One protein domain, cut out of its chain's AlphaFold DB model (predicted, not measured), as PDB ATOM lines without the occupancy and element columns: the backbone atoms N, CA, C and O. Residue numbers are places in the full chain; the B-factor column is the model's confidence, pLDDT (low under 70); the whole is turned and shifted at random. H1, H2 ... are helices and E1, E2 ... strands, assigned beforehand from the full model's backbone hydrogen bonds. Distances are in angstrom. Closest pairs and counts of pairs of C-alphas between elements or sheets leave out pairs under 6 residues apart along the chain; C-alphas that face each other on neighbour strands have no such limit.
ATOM      1  N   GLN A 690      -1.957 -28.593 -25.106       94.25
ATOM      2  CA  GLN A 690      -0.687 -28.807 -24.428       94.25
ATOM      3  C   GLN A 690       0.181 -27.563 -24.589       94.25
ATOM      4  O   GLN A 690       0.622 -27.237 -25.688       94.25
ATOM      5  N   LEU A 691       0.423 -26.863 -23.483       93.81
ATOM      6  CA  LEU A 691       1.380 -25.768 -23.427       93.81
ATOM      7  C   LEU A 691       2.654 -26.247 -22.720       93.81
ATOM      8  O   LEU A 691       2.588 -27.135 -21.864       93.81
ATOM      9  N   PRO A 692       3.824 -25.658 -23.021       88.69
ATOM     10  CA  PRO A 692       5.043 -25.961 -22.283       88.69
ATOM     11  C   PRO A 692       4.833 -25.794 -20.770       88.69
ATOM     12  O   PRO A 692       4.267 -24.791 -20.320       88.69
ATOM     13  N   LEU A 693       5.295 -26.773 -19.987       87.81
ATOM     14  CA  LEU A 693       5.209 -26.762 -18.525       87.81
ATOM     15  C   LEU A 693       5.832 -25.478 -17.958       87.81
ATOM     16  O   LEU A 693       7.001 -25.180 -18.193       87.81
ATOM     17  N   GLY A 694       5.039 -24.713 -17.207       83.31
ATOM     18  CA  GLY A 694       5.473 -23.465 -16.579       83.31
ATOM     19  C   GLY A 694       5.382 -22.230 -17.477       83.31
ATOM     20  O   GLY A 694       5.867 -21.166 -17.084       83.31
ATOM     21  N   CYS A 695       4.754 -22.322 -18.657       88.12
ATOM     22  CA  CYS A 695       4.546 -21.148 -19.497       88.12
ATOM     23  C   CYS A 695       3.711 -20.076 -18.768       88.12
ATOM     24  O   CYS A 695       2.736 -20.341 -18.050       88.12
ATOM     25  N   ILE A 696       4.123 -18.818 -18.931       88.69
ATOM     26  CA  ILE A 696       3.452 -17.681 -18.303       88.69
ATOM     27  C   ILE A 696       2.254 -17.314 -19.167       88.69
ATOM     28  O   ILE A 696       2.400 -16.619 -20.165       88.69
ATOM     29  N   TRP A 697       1.050 -17.718 -18.767       92.44
ATOM     30  CA  TRP A 697      -0.165 -17.323 -19.475       92.44
ATOM     31  C   TRP A 697      -0.331 -15.787 -19.536       92.44
ATOM     32  O   TRP A 697      -0.255 -15.128 -18.488       92.44
ATOM     33  N   PRO A 698      -0.617 -15.184 -20.709       93.88
ATOM     34  CA  PRO A 698      -0.827 -15.796 -22.031       93.88
ATOM     35  C   PRO A 698       0.365 -15.605 -22.996       93.88
ATOM     36  O   PRO A 698       0.190 -15.540 -24.210       93.88
ATOM     37  N   GLN A 699       1.572 -15.393 -22.474       93.38
ATOM     38  CA  GLN A 699       2.772 -15.158 -23.276       93.38
ATOM     39  C   GLN A 699       3.231 -16.447 -23.962       93.38
ATOM     40  O   GLN A 699       3.298 -17.499 -23.334       93.38
ATOM     41  N   GLY A 700       3.579 -16.336 -25.248       90.06
ATOM     42  CA  GLY A 700       4.086 -17.458 -26.042       90.06
ATOM     43  C   GLY A 700       3.015 -18.436 -26.528       90.06
ATOM     44  O   GLY A 700       3.370 -19.473 -27.069       90.06
ATOM     45  N   VAL A 701       1.729 -18.115 -26.353       95.56
ATOM     46  CA  VAL A 701       0.616 -18.938 -26.841       95.56
ATOM     47  C   VAL A 701       0.052 -18.332 -28.129       95.56
ATOM     48  O   VAL A 701      -0.096 -17.105 -28.230       95.56
ATOM     49  N   SER A 702      -0.242 -19.180 -29.118       96.75
ATOM     50  CA  SER A 702      -0.851 -18.749 -30.379       96.75
ATOM     51  C   SER A 702      -2.280 -18.245 -30.145       96.75
ATOM     52  O   SER A 702      -2.954 -18.645 -29.191       96.75
ATOM     53  N   ALA A 703      -2.764 -17.343 -31.002       97.06
ATOM     54  CA  ALA A 703      -4.142 -16.876 -30.889       97.06
ATOM     55  C   ALA A 703      -5.165 -18.009 -31.108       97.06
ATOM     56  O   ALA A 703      -6.213 -18.014 -30.460       97.06
ATOM     57  N   GLN A 704      -4.804 -18.986 -31.945       96.75
ATOM     58  CA  GLN A 704      -5.592 -20.176 -32.258       96.75
ATOM     59  C   GLN A 704      -5.746 -21.117 -31.065       96.75
ATOM     60  O   GLN A 704      -6.843 -21.603 -30.791       96.75
ATOM     61  N   ASP A 705      -4.674 -21.340 -30.309       96.50
ATOM     62  CA  ASP A 705      -4.749 -22.161 -29.106       96.50
ATOM     63  C   ASP A 705      -5.653 -21.490 -28.071       96.50
ATOM     64  O   ASP A 705      -6.548 -22.116 -27.511       96.50
ATOM     65  N   ILE A 706      -5.504 -20.183 -27.847       96.75
ATOM     66  CA  ILE A 706      -6.333 -19.493 -26.851       96.75
ATOM     67  C   ILE A 706      -7.812 -19.460 -27.259       96.75
ATOM     68  O   ILE A 706      -8.673 -19.694 -26.405       96.75
ATOM     69  N   SER A 707      -8.122 -19.227 -28.537       97.00
ATOM     70  CA  SER A 707      -9.500 -19.246 -29.040       97.00
ATOM     71  C   SER A 707     -10.140 -20.627 -28.899       97.00
ATOM     72  O   SER A 707     -11.236 -20.745 -28.336       97.00
ATOM     73  N   ARG A 708      -9.425 -21.688 -29.306       97.00
ATOM     74  CA  ARG A 708      -9.857 -23.080 -29.124       97.00
ATOM     75  C   ARG A 708     -10.070 -23.392 -27.647       97.00
ATOM     76  O   ARG A 708     -11.070 -24.002 -27.280       97.00
ATOM     77  N   GLY A 709      -9.173 -22.920 -26.788       96.75
ATOM     78  CA  GLY A 709      -9.247 -23.161 -25.357       96.75
ATOM     79  C   GLY A 709     -10.444 -22.481 -24.706       96.75
ATOM     80  O   GLY A 709     -11.145 -23.099 -23.909       96.75
ATOM     81  N   PHE A 710     -10.783 -21.253 -25.098       97.38
ATOM     82  CA  PHE A 710     -12.020 -20.635 -24.619       97.38
ATOM     83  C   PHE A 710     -13.269 -21.410 -25.054       97.38
ATOM     84  O   PHE A 710     -14.141 -21.641 -24.218       97.38
ATOM     85  N   ALA A 711     -13.320 -21.896 -26.298       96.38
ATOM     86  CA  ALA A 711     -14.428 -22.726 -26.774       96.38
ATOM     87  C   ALA A 711     -14.542 -24.070 -26.023       96.38
ATOM     88  O   ALA A 711     -15.641 -24.594 -25.837       96.38
ATOM     89  N   LEU A 712     -13.417 -24.632 -25.574       96.88
ATOM     90  CA  LEU A 712     -13.381 -25.850 -24.765       96.88
ATOM     91  C   LEU A 712     -13.798 -25.598 -23.316       96.88
ATOM     92  O   LEU A 712     -14.557 -26.387 -22.756       96.88
ATOM     93  N   MET A 713     -13.364 -24.486 -22.719       96.88
ATOM     94  CA  MET A 713     -13.742 -24.120 -21.351       96.88
ATOM     95  C   MET A 713     -15.257 -23.968 -21.189       96.88
ATOM     96  O   MET A 713     -15.780 -24.320 -20.137       96.88
ATOM     97  N   ASP A 714     -15.963 -23.496 -22.219       95.94
ATOM     98  CA  ASP A 714     -17.425 -23.362 -22.186       95.94
ATOM     99  C   ASP A 714     -18.152 -24.727 -22.206       95.94
ATOM    100  O   ASP A 714     -19.319 -24.816 -21.825       95.94
ATOM    101  N   LYS A 715     -17.459 -25.813 -22.585       96.00
ATOM    102  CA  LYS A 715     -17.974 -27.195 -22.551       96.00
ATOM    103  C   LYS A 715     -17.639 -27.933 -21.250       96.00
ATOM    104  O   LYS A 715     -18.331 -28.886 -20.891       96.00
ATOM    105  N   VAL A 716     -16.577 -27.531 -20.549       95.56
ATOM    106  CA  VAL A 716     -16.124 -28.172 -19.305       95.56
ATOM    107  C   VAL A 716     -16.910 -27.609 -18.118       95.56
ATOM    108  O   VAL A 716     -16.989 -26.399 -17.931       95.56
ATOM    109  N   ARG A 717     -17.483 -28.467 -17.267       93.69
ATOM    110  CA  ARG A 717     -18.133 -28.033 -16.015       93.69
ATOM    111  C   ARG A 717     -17.087 -27.838 -14.912       93.69
ATOM    112  O   ARG A 717     -16.178 -28.650 -14.792       93.69
ATOM    113  N   GLY A 718     -17.228 -26.792 -14.098       94.25
ATOM    114  CA  GLY A 718     -16.335 -26.512 -12.969       94.25
ATOM    115  C   GLY A 718     -16.208 -25.019 -12.678       94.25
ATOM    116  O   GLY A 718     -16.817 -24.190 -13.353       94.25
ATOM    117  N   ASP A 719     -15.412 -24.667 -11.672       96.12
ATOM    118  CA  ASP A 719     -14.989 -23.285 -11.473       96.12
ATOM    119  C   ASP A 719     -13.949 -22.880 -12.536       96.12
ATOM    120  O   ASP A 719     -13.318 -23.720 -13.182       96.12
ATOM    121  N   GLN A 720     -13.749 -21.573 -12.727       96.25
ATOM    122  CA  GLN A 720     -12.865 -21.064 -13.784       96.25
ATOM    123  C   GLN A 720     -11.418 -21.565 -13.660       96.25
ATOM    124  O   GLN A 720     -10.753 -21.692 -14.686       96.25
ATOM    125  N   ALA A 721     -10.924 -21.831 -12.443       96.62
ATOM    126  CA  ALA A 721      -9.563 -22.326 -12.252       96.62
ATOM    127  C   ALA A 721      -9.438 -23.785 -12.705       96.62
ATOM    128  O   ALA A 721      -8.532 -24.094 -13.478       96.62
ATOM    129  N   SER A 722     -10.379 -24.650 -12.310       96.38
ATOM    130  CA  SER A 722     -10.392 -26.055 -12.742       96.38
ATOM    131  C   SER A 722     -10.619 -26.181 -14.247       96.38
ATOM    132  O   SER A 722      -9.881 -26.897 -14.917       96.38
ATOM    133  N   GLN A 723     -11.573 -25.431 -14.813       97.12
ATOM    134  CA  GLN A 723     -11.786 -25.392 -16.268       97.12
ATOM    135  C   GLN A 723     -10.507 -24.975 -17.008       97.12
ATOM    136  O   GLN A 723     -10.167 -25.555 -18.036       97.12
ATOM    137  N   PHE A 724      -9.787 -23.976 -16.482       97.38
ATOM    138  CA  PHE A 724      -8.552 -23.496 -17.091       97.38
ATOM    139  C   PHE A 724      -7.455 -24.560 -17.045       97.38
ATOM    140  O   PHE A 724      -6.811 -24.792 -18.061       97.38
ATOM    141  N   GLN A 725      -7.261 -25.223 -15.901       95.94
ATOM    142  CA  GLN A 725      -6.250 -26.274 -15.747       95.94
ATOM    143  C   GLN A 725      -6.523 -27.491 -16.638       95.94
ATOM    144  O   GLN A 725      -5.584 -28.077 -17.170       95.94
ATOM    145  N   VAL A 726      -7.796 -27.848 -16.834       96.06
ATOM    146  CA  VAL A 726      -8.194 -28.949 -17.725       96.06
ATOM    147  C   VAL A 726      -7.870 -28.626 -19.185       96.06
ATOM    148  O   VAL A 726      -7.396 -29.497 -19.910       96.06
ATOM    149  N   VAL A 727      -8.123 -27.388 -19.617       97.00
ATOM    150  CA  VAL A 727      -8.000 -26.989 -21.025       97.00
ATOM    151  C   VAL A 727      -6.581 -26.565 -21.407       97.00
ATOM    152  O   VAL A 727      -6.116 -26.923 -22.486       97.00
ATOM    153  N   PHE A 728      -5.896 -25.815 -20.541       96.56
ATOM    154  CA  PHE A 728      -4.571 -25.237 -20.778       96.56
ATOM    155  C   PHE A 728      -3.520 -25.916 -19.896       96.56
ATOM    156  O   PHE A 728      -2.996 -25.327 -18.944       96.56
ATOM    157  N   GLN A 729      -3.214 -27.176 -20.199       95.44
ATOM    158  CA  GLN A 729      -2.241 -27.941 -19.421       95.44
ATOM    159  C   GLN A 729      -0.846 -27.319 -19.538       95.44
ATOM    160  O   GLN A 729      -0.406 -26.954 -20.624       95.44
ATOM    161  N   GLY A 730      -0.160 -27.180 -18.402       93.44
ATOM    162  CA  GLY A 730       1.166 -26.559 -18.320       93.44
ATOM    163  C   GLY A 730       1.159 -25.046 -18.070       93.44
ATOM    164  O   GLY A 730       2.194 -24.506 -17.673       93.44
ATOM    165  N   ALA A 731       0.018 -24.360 -18.208       95.88
ATOM    166  CA  ALA A 731      -0.099 -22.933 -17.906       95.88
ATOM    167  C   ALA A 731      -0.511 -22.656 -16.451       95.88
ATOM    168  O   ALA A 731      -1.385 -23.307 -15.878       95.88
ATOM    169  N   VAL A 732       0.065 -21.607 -15.856       94.69
ATOM    170  CA  VAL A 732      -0.301 -21.163 -14.500       94.69
ATOM    171  C   VAL A 732      -1.537 -20.262 -14.542       94.69
ATOM    172  O   VAL A 732      -1.498 -19.151 -15.081       94.69
ATOM    173  N   TYR A 733      -2.624 -20.697 -13.900       96.31
ATOM    174  CA  TYR A 733      -3.842 -19.897 -13.777       96.31
ATOM    175  C   TYR A 733      -3.616 -18.646 -12.917       96.31
ATOM    176  O   TYR A 733      -3.272 -18.719 -11.738       96.31
ATOM    177  N   ARG A 734      -3.870 -17.465 -13.492       95.94
ATOM    178  CA  ARG A 734      -3.887 -16.186 -12.766       95.94
ATOM    179  C   ARG A 734      -5.208 -15.476 -13.007       95.94
ATOM    180  O   ARG A 734      -5.382 -14.860 -14.057       95.94
ATOM    181  N   LYS A 735      -6.103 -15.495 -12.010       95.62
ATOM    182  CA  LYS A 735      -7.476 -14.955 -12.090       95.62
ATOM    183  C   LYS A 735      -7.553 -13.583 -12.771       95.62
ATOM    184  O   LYS A 735      -8.268 -13.429 -13.751       95.62
ATOM    185  N   ALA A 736      -6.773 -12.597 -12.321       95.56
ATOM    186  CA  ALA A 736      -6.826 -11.236 -12.871       95.56
ATOM    187  C   ALA A 736      -6.398 -11.141 -14.350       95.56
ATOM    188  O   ALA A 736      -6.973 -10.360 -15.111       95.56
ATOM    189  N   THR A 737      -5.393 -11.923 -14.758       95.88
ATOM    190  CA  THR A 737      -4.932 -11.984 -16.151       95.88
ATOM    191  C   THR A 737      -5.964 -12.717 -16.998       95.88
ATOM    192  O   THR A 737      -6.441 -12.175 -17.991       95.88
ATOM    193  N   PHE A 738      -6.378 -13.906 -16.559       96.81
ATOM    194  CA  PHE A 738      -7.372 -14.720 -17.243       96.81
ATOM    195  C   PHE A 738      -8.684 -13.960 -17.467       96.81
ATOM    196  O   PHE A 738      -9.114 -13.830 -18.610       96.81
ATOM    197  N   SER A 739      -9.276 -13.369 -16.420       96.06
ATOM    198  CA  SER A 739     -10.534 -12.622 -16.541       96.06
ATOM    199  C   SER A 739     -10.424 -11.457 -17.524       96.06
ATOM    200  O   SER A 739     -11.369 -11.190 -18.257       96.06
ATOM    201  N   ARG A 740      -9.271 -10.777 -17.595       95.94
ATOM    202  CA  ARG A 740      -9.051  -9.681 -18.549       95.94
ATOM    203  C   ARG A 740      -9.016 -10.173 -19.995       95.94
ATOM    204  O   ARG A 740      -9.629  -9.547 -20.855       95.94
ATOM    205  N   HIS A 741      -8.313 -11.272 -20.254       96.69
ATOM    206  CA  HIS A 741      -8.214 -11.853 -21.594       96.69
ATOM    207  C   HIS A 741      -9.527 -12.513 -22.029       96.69
ATOM    208  O   HIS A 741      -9.961 -12.268 -23.150       96.69
ATOM    209  N   LYS A 742     -10.218 -13.237 -21.133       96.69
ATOM    210  CA  LYS A 742     -11.560 -13.782 -21.399       96.69
ATOM    211  C   LYS A 742     -12.572 -12.665 -21.667       96.69
ATOM    212  O   LYS A 742     -13.383 -12.783 -22.571       96.69
ATOM    213  N   HIS A 743     -12.505 -11.549 -20.940       95.88
ATOM    214  CA  HIS A 743     -13.382 -10.400 -21.188       95.88
ATOM    215  C   HIS A 743     -13.110  -9.714 -22.529       95.88
ATOM    216  O   HIS A 743     -14.053  -9.302 -23.194       95.88
ATOM    217  N   ALA A 744     -11.842  -9.593 -22.936       96.31
ATOM    218  CA  ALA A 744     -11.503  -9.082 -24.263       96.31
ATOM    219  C   ALA A 744     -11.997 -10.022 -25.372       96.31
ATOM    220  O   ALA A 744     -12.560  -9.538 -26.342       96.31
ATOM    221  N   TRP A 745     -11.874 -11.338 -25.175       96.75
ATOM    222  CA  TRP A 745     -12.440 -12.357 -26.066       96.75
ATOM    223  C   TRP A 745     -13.967 -12.298 -26.156       96.75
ATOM    224  O   TRP A 745     -14.525 -12.356 -27.233       96.75
ATOM    225  N   ILE A 746     -14.680 -12.125 -25.042       96.19
ATOM    226  CA  ILE A 746     -16.151 -12.014 -25.071       96.19
ATOM    227  C   ILE A 746     -16.608 -10.732 -25.789       96.19
ATOM    228  O   ILE A 746     -17.712 -10.675 -26.322       96.19
ATOM    229  N   LYS A 747     -15.779  -9.682 -25.772       96.19
ATOM    230  CA  LYS A 747     -16.088  -8.388 -26.389       96.19
ATOM    231  C   LYS A 747     -15.591  -8.237 -27.823       96.19
ATOM    232  O   LYS A 747     -15.907  -7.213 -28.427       96.19
ATOM    233  N   SER A 748     -14.807  -9.182 -28.338       96.69
ATOM    234  CA  SER A 748     -14.322  -9.111 -29.711       96.69
ATOM    235  C   SER A 748     -15.450  -9.331 -30.717       96.69
ATOM    236  O   SER A 748     -16.470  -9.958 -30.440       96.69
ATOM    237  N   THR A 749     -15.279  -8.760 -31.900       96.88
ATOM    238  CA  THR A 749     -16.210  -8.901 -33.022       96.88
ATOM    239  C   THR A 749     -16.053 -10.264 -33.694       96.88
ATOM    240  O   THR A 749     -14.985 -10.868 -33.631       96.88
ATOM    241  N   ALA A 750     -17.087 -10.747 -34.391       96.62
ATOM    242  CA  ALA A 750     -17.035 -12.036 -35.094       96.62
ATOM    243  C   ALA A 750     -15.826 -12.155 -36.048       96.62
ATOM    244  O   ALA A 750     -15.176 -13.196 -36.080       96.62
ATOM    245  N   ALA A 751     -15.459 -11.066 -36.733       96.50
ATOM    246  CA  ALA A 751     -14.271 -11.017 -37.586       96.50
ATOM    247  C   ALA A 751     -12.964 -11.224 -36.795       96.50
ATOM    248  O   ALA A 751     -12.055 -11.912 -37.246       96.50
ATOM    249  N   GLU A 752     -12.856 -10.676 -35.584       96.56
ATOM    250  CA  GLU A 752     -11.685 -10.887 -34.724       96.56
ATOM    251  C   GLU A 752     -11.620 -12.318 -34.177       96.56
ATOM    252  O   GLU A 752     -10.520 -12.854 -34.023       96.56
ATOM    253  N   HIS A 753     -12.771 -12.947 -33.912       96.81
ATOM    254  CA  HIS A 753     -12.842 -14.369 -33.561       96.81
ATOM    255  C   HIS A 753     -12.373 -15.259 -34.717       96.81
ATOM    256  O   HIS A 753     -11.645 -16.225 -34.482       96.81
ATOM    257  N   GLU A 754     -12.741 -14.925 -35.955       96.56
ATOM    258  CA  GLU A 754     -12.300 -15.634 -37.158       96.56
ATOM    259  C   GLU A 754     -10.783 -15.504 -37.358       96.56
ATOM    260  O   GLU A 754     -10.095 -16.512 -37.509       96.56
ATOM    261  N   VAL A 755     -10.230 -14.291 -37.216       96.44
ATOM    262  CA  VAL A 755      -8.775 -14.052 -37.275       96.44
ATOM    263  C   VAL A 755      -8.026 -14.840 -36.196       96.44
ATOM    264  O   VAL A 755      -6.977 -15.410 -36.480       96.44
ATOM    265  N   ALA A 756      -8.555 -14.908 -34.969       96.62
ATOM    266  CA  ALA A 756      -7.944 -15.709 -33.907       96.62
ATOM    267  C   ALA A 756      -8.059 -17.217 -34.138       96.62
ATOM    268  O   ALA A 756      -7.234 -17.956 -33.621       96.62
ATOM    269  N   SER A 757      -9.102 -17.687 -34.825       96.06
ATOM    270  CA  SER A 757      -9.340 -19.122 -35.048       96.06
ATOM    271  C   SER A 757      -8.626 -19.648 -36.295       96.06
ATOM    272  O   SER A 757      -8.409 -20.855 -36.420       96.06
ATOM    273  N   SER A 758      -8.245 -18.750 -37.205       95.06
ATOM    274  CA  SER A 758      -7.445 -19.066 -38.383       95.06
ATOM    275  C   SER A 758      -6.067 -19.612 -37.977       95.06
ATOM    276  O   SER A 758      -5.466 -19.072 -37.043       95.06
ATOM    277  N   PRO A 759      -5.530 -20.629 -38.685       91.62
ATOM    278  CA  PRO A 759      -4.175 -21.150 -38.492       91.62
ATOM    279  C   PRO A 759      -3.136 -20.116 -38.944       91.62
ATOM    280  O   PRO A 759      -2.546 -20.203 -40.016       91.62
ATOM    281  N   SER A 760      -2.978 -19.075 -38.138       88.88
ATOM    282  CA  SER A 760      -2.018 -18.001 -38.328       88.88
ATOM    283  C   SER A 760      -0.991 -18.055 -37.208       88.88
ATOM    284  O   SER A 760      -1.335 -18.318 -36.055       88.88
ATOM    285  N   ASP A 761       0.253 -17.700 -37.517       90.81
ATOM    286  CA  ASP A 761       1.323 -17.536 -36.522       90.81
ATOM    287  C   ASP A 761       1.119 -16.287 -35.635       90.81
ATOM    288  O   ASP A 761       2.051 -15.765 -35.018       90.81
ATOM    289  N   LEU A 762      -0.109 -15.757 -35.576       95.75
ATOM    290  CA  LEU A 762      -0.436 -14.582 -34.794       95.75
ATOM    291  C   LEU A 762      -0.343 -14.927 -33.309       95.75
ATOM    292  O   LEU A 762      -1.128 -15.711 -32.765       95.75
ATOM    293  N   SER A 763       0.603 -14.288 -32.624       96.38
ATOM    294  CA  SER A 763       0.698 -14.400 -31.176       96.38
ATOM    295  C   SER A 763      -0.572 -13.838 -30.528       96.38
ATOM    296  O   SER A 763      -1.095 -12.793 -30.937       96.38
ATOM    297  N   TRP A 764      -1.058 -14.473 -29.461       96.94
ATOM    298  CA  TRP A 764      -2.216 -13.946 -28.735       96.94
ATOM    299  C   TRP A 764      -1.981 -12.532 -28.192       96.94
ATOM    300  O   TRP A 764      -2.910 -11.734 -28.080       96.94
ATOM    301  N   ALA A 765      -0.731 -12.194 -27.864       95.44
ATOM    302  CA  ALA A 765      -0.371 -10.858 -27.411       95.44
ATOM    303  C   ALA A 765      -0.645  -9.795 -28.484       95.44
ATOM    304  O   ALA A 765      -1.049  -8.683 -28.137       95.44
ATOM    305  N   ASP A 766      -0.447 -10.121 -29.759       95.56
ATOM    306  CA  ASP A 766      -0.694  -9.197 -30.862       95.56
ATOM    307  C   ASP A 766      -2.175  -9.135 -31.216       95.56
ATOM    308  O   ASP A 766      -2.709  -8.028 -31.317       95.56
ATOM    309  N   TRP A 767      -2.866 -10.282 -31.236       96.94
ATOM    310  CA  TRP A 767      -4.327 -10.318 -31.363       96.94
ATOM    311  C   TRP A 767      -5.017  -9.488 -30.268       96.94
ATOM    312  O   TRP A 767      -5.860  -8.638 -30.550       96.94
ATOM    313  N   TYR A 768      -4.608  -9.658 -29.008       96.69
ATOM    314  CA  TYR A 768      -5.177  -8.936 -27.869       96.69
ATOM    315  C   TYR A 768      -4.912  -7.422 -27.941       96.69
ATOM    316  O   TYR A 768      -5.744  -6.613 -27.516       96.69
ATOM    317  N   LYS A 769      -3.756  -6.998 -28.469       94.81
ATOM    318  CA  LYS A 769      -3.473  -5.569 -28.687       94.81
ATOM    319  C   LYS A 769      -4.400  -4.976 -29.744       94.81
ATOM    320  O   LYS A 769      -4.856  -3.856 -29.531       94.81
ATOM    321  N   SER A 770      -4.677  -5.691 -30.837       93.81
ATOM    322  CA  SER A 770      -5.617  -5.219 -31.860       93.81
ATOM    323  C   SER A 770      -7.063  -5.213 -31.365       93.81
ATOM    324  O   SER A 770      -7.746  -4.216 -31.571       93.81
ATOM    325  N   SER A 771      -7.498  -6.256 -30.649       93.88
ATOM    326  CA  SER A 771      -8.906  -6.434 -30.261       93.88
ATOM    327  C   SER A 771      -9.324  -5.676 -29.003       93.88
ATOM    328  O   SER A 771     -10.484  -5.309 -28.839       93.88
ATOM    329  N   SER A 772      -8.395  -5.364 -28.092       90.56
ATOM    330  CA  SER A 772      -8.743  -4.675 -26.837       90.56
ATOM    331  C   SER A 772      -9.174  -3.210 -27.005       90.56
ATOM    332  O   SER A 772      -9.433  -2.539 -26.001       90.56
TER     333      SER A 772
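AT A GLANCE: This is residues 690 to 772 of the 780 residues of an uncharacterized protein of Galerina marginata (strain CBS 339.88) (UniProt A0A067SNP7). A small rounded body has H1 in its middle. At the first end of H1 stand H4 and H5, nearly side by side and running opposite ways; H2 is at its last end, a small parallel sheet of E1 and E2 lies beside H1 with E2 the nearer strand, and H3 crosses H1 at 82 degrees, running from near the end of E2 toward H4. The printed part has 83 residues, with five named helices and two named strands in the order E1, H1, H2, E2, H3, H4, H5; the sheet's order is E1, E2, and the class is mostly helix. The whole is compact, with a radius of gyration of the C-alphas of 11.8 A and spans of 29 by 24 by 22 A.

IN THESE COORDINATES: E1, residues 690 to 695, begins at C-alpha 690, at (-0.687, -28.807, -24.428), and is 10.5 A long. H1, residues 703 to 713, is 15.3 A long. H2, residues 720 to 727, is followed directly by E2, residues 728 to 731. H3, residues 735 to 747, is the longest helix at 17.9 A and begins at C-alpha 735, at (-7.476, -14.955, -12.090). H4 holds residues 750 to 757, and H5 residues 764 to 771, ending at C-alpha 771, at (-8.906, -6.434, -30.261).

HOW THE PARTS SIT: H1 and H5 are the hubs, touching three helices each. H1 touches H2 at a steep tilt of 64 degrees, opposite ways, closest at the C-alphas of Met 713 and Gln 723, 5.6 A. It touches H4, about perpendicular at 77 degrees, with the C-alphas of Gln 704 and Ser 757 closest at 4.8 A. It touches H5, about perpendicular at 87 degrees, closest at the C-alphas of Ala 703 and Trp 764, 4.1 A. H4 and H5 form a helical hairpin; they only just touch, with 3 pairs of C-alphas within 8 A, the closest those of Glu 752 and Ser 771 at 6.9 A, at a shallow tilt of 10 degrees. H3, with residues 741 to 744 alone, only just touches H5, with 3 pairs of C-alphas within 8 A, the closest those of Ala 744 and Ser 771 at 7.1 A. E1 and E2 are parallel at 27 degrees, with N 691 and O 729 at 3.0 A and N 694 and O 730 at 2.9 A, within hydrogen-bond range. E1, H1, H2 and E2 make a strand-helix-strand unit, two parallel neighbour strands with helices between, and its crossover is right-handed. In H1 to H5 every O i to N i+4 pair is within hydrogen-bond range.

THE WHOLE: The C-alphas farthest apart are those of Leu 693 and Ala 751, 31.5 A. The printed part has no cut and no long link. The mean pLDDT of the printed part is 95.1, and no printed residue is under 70.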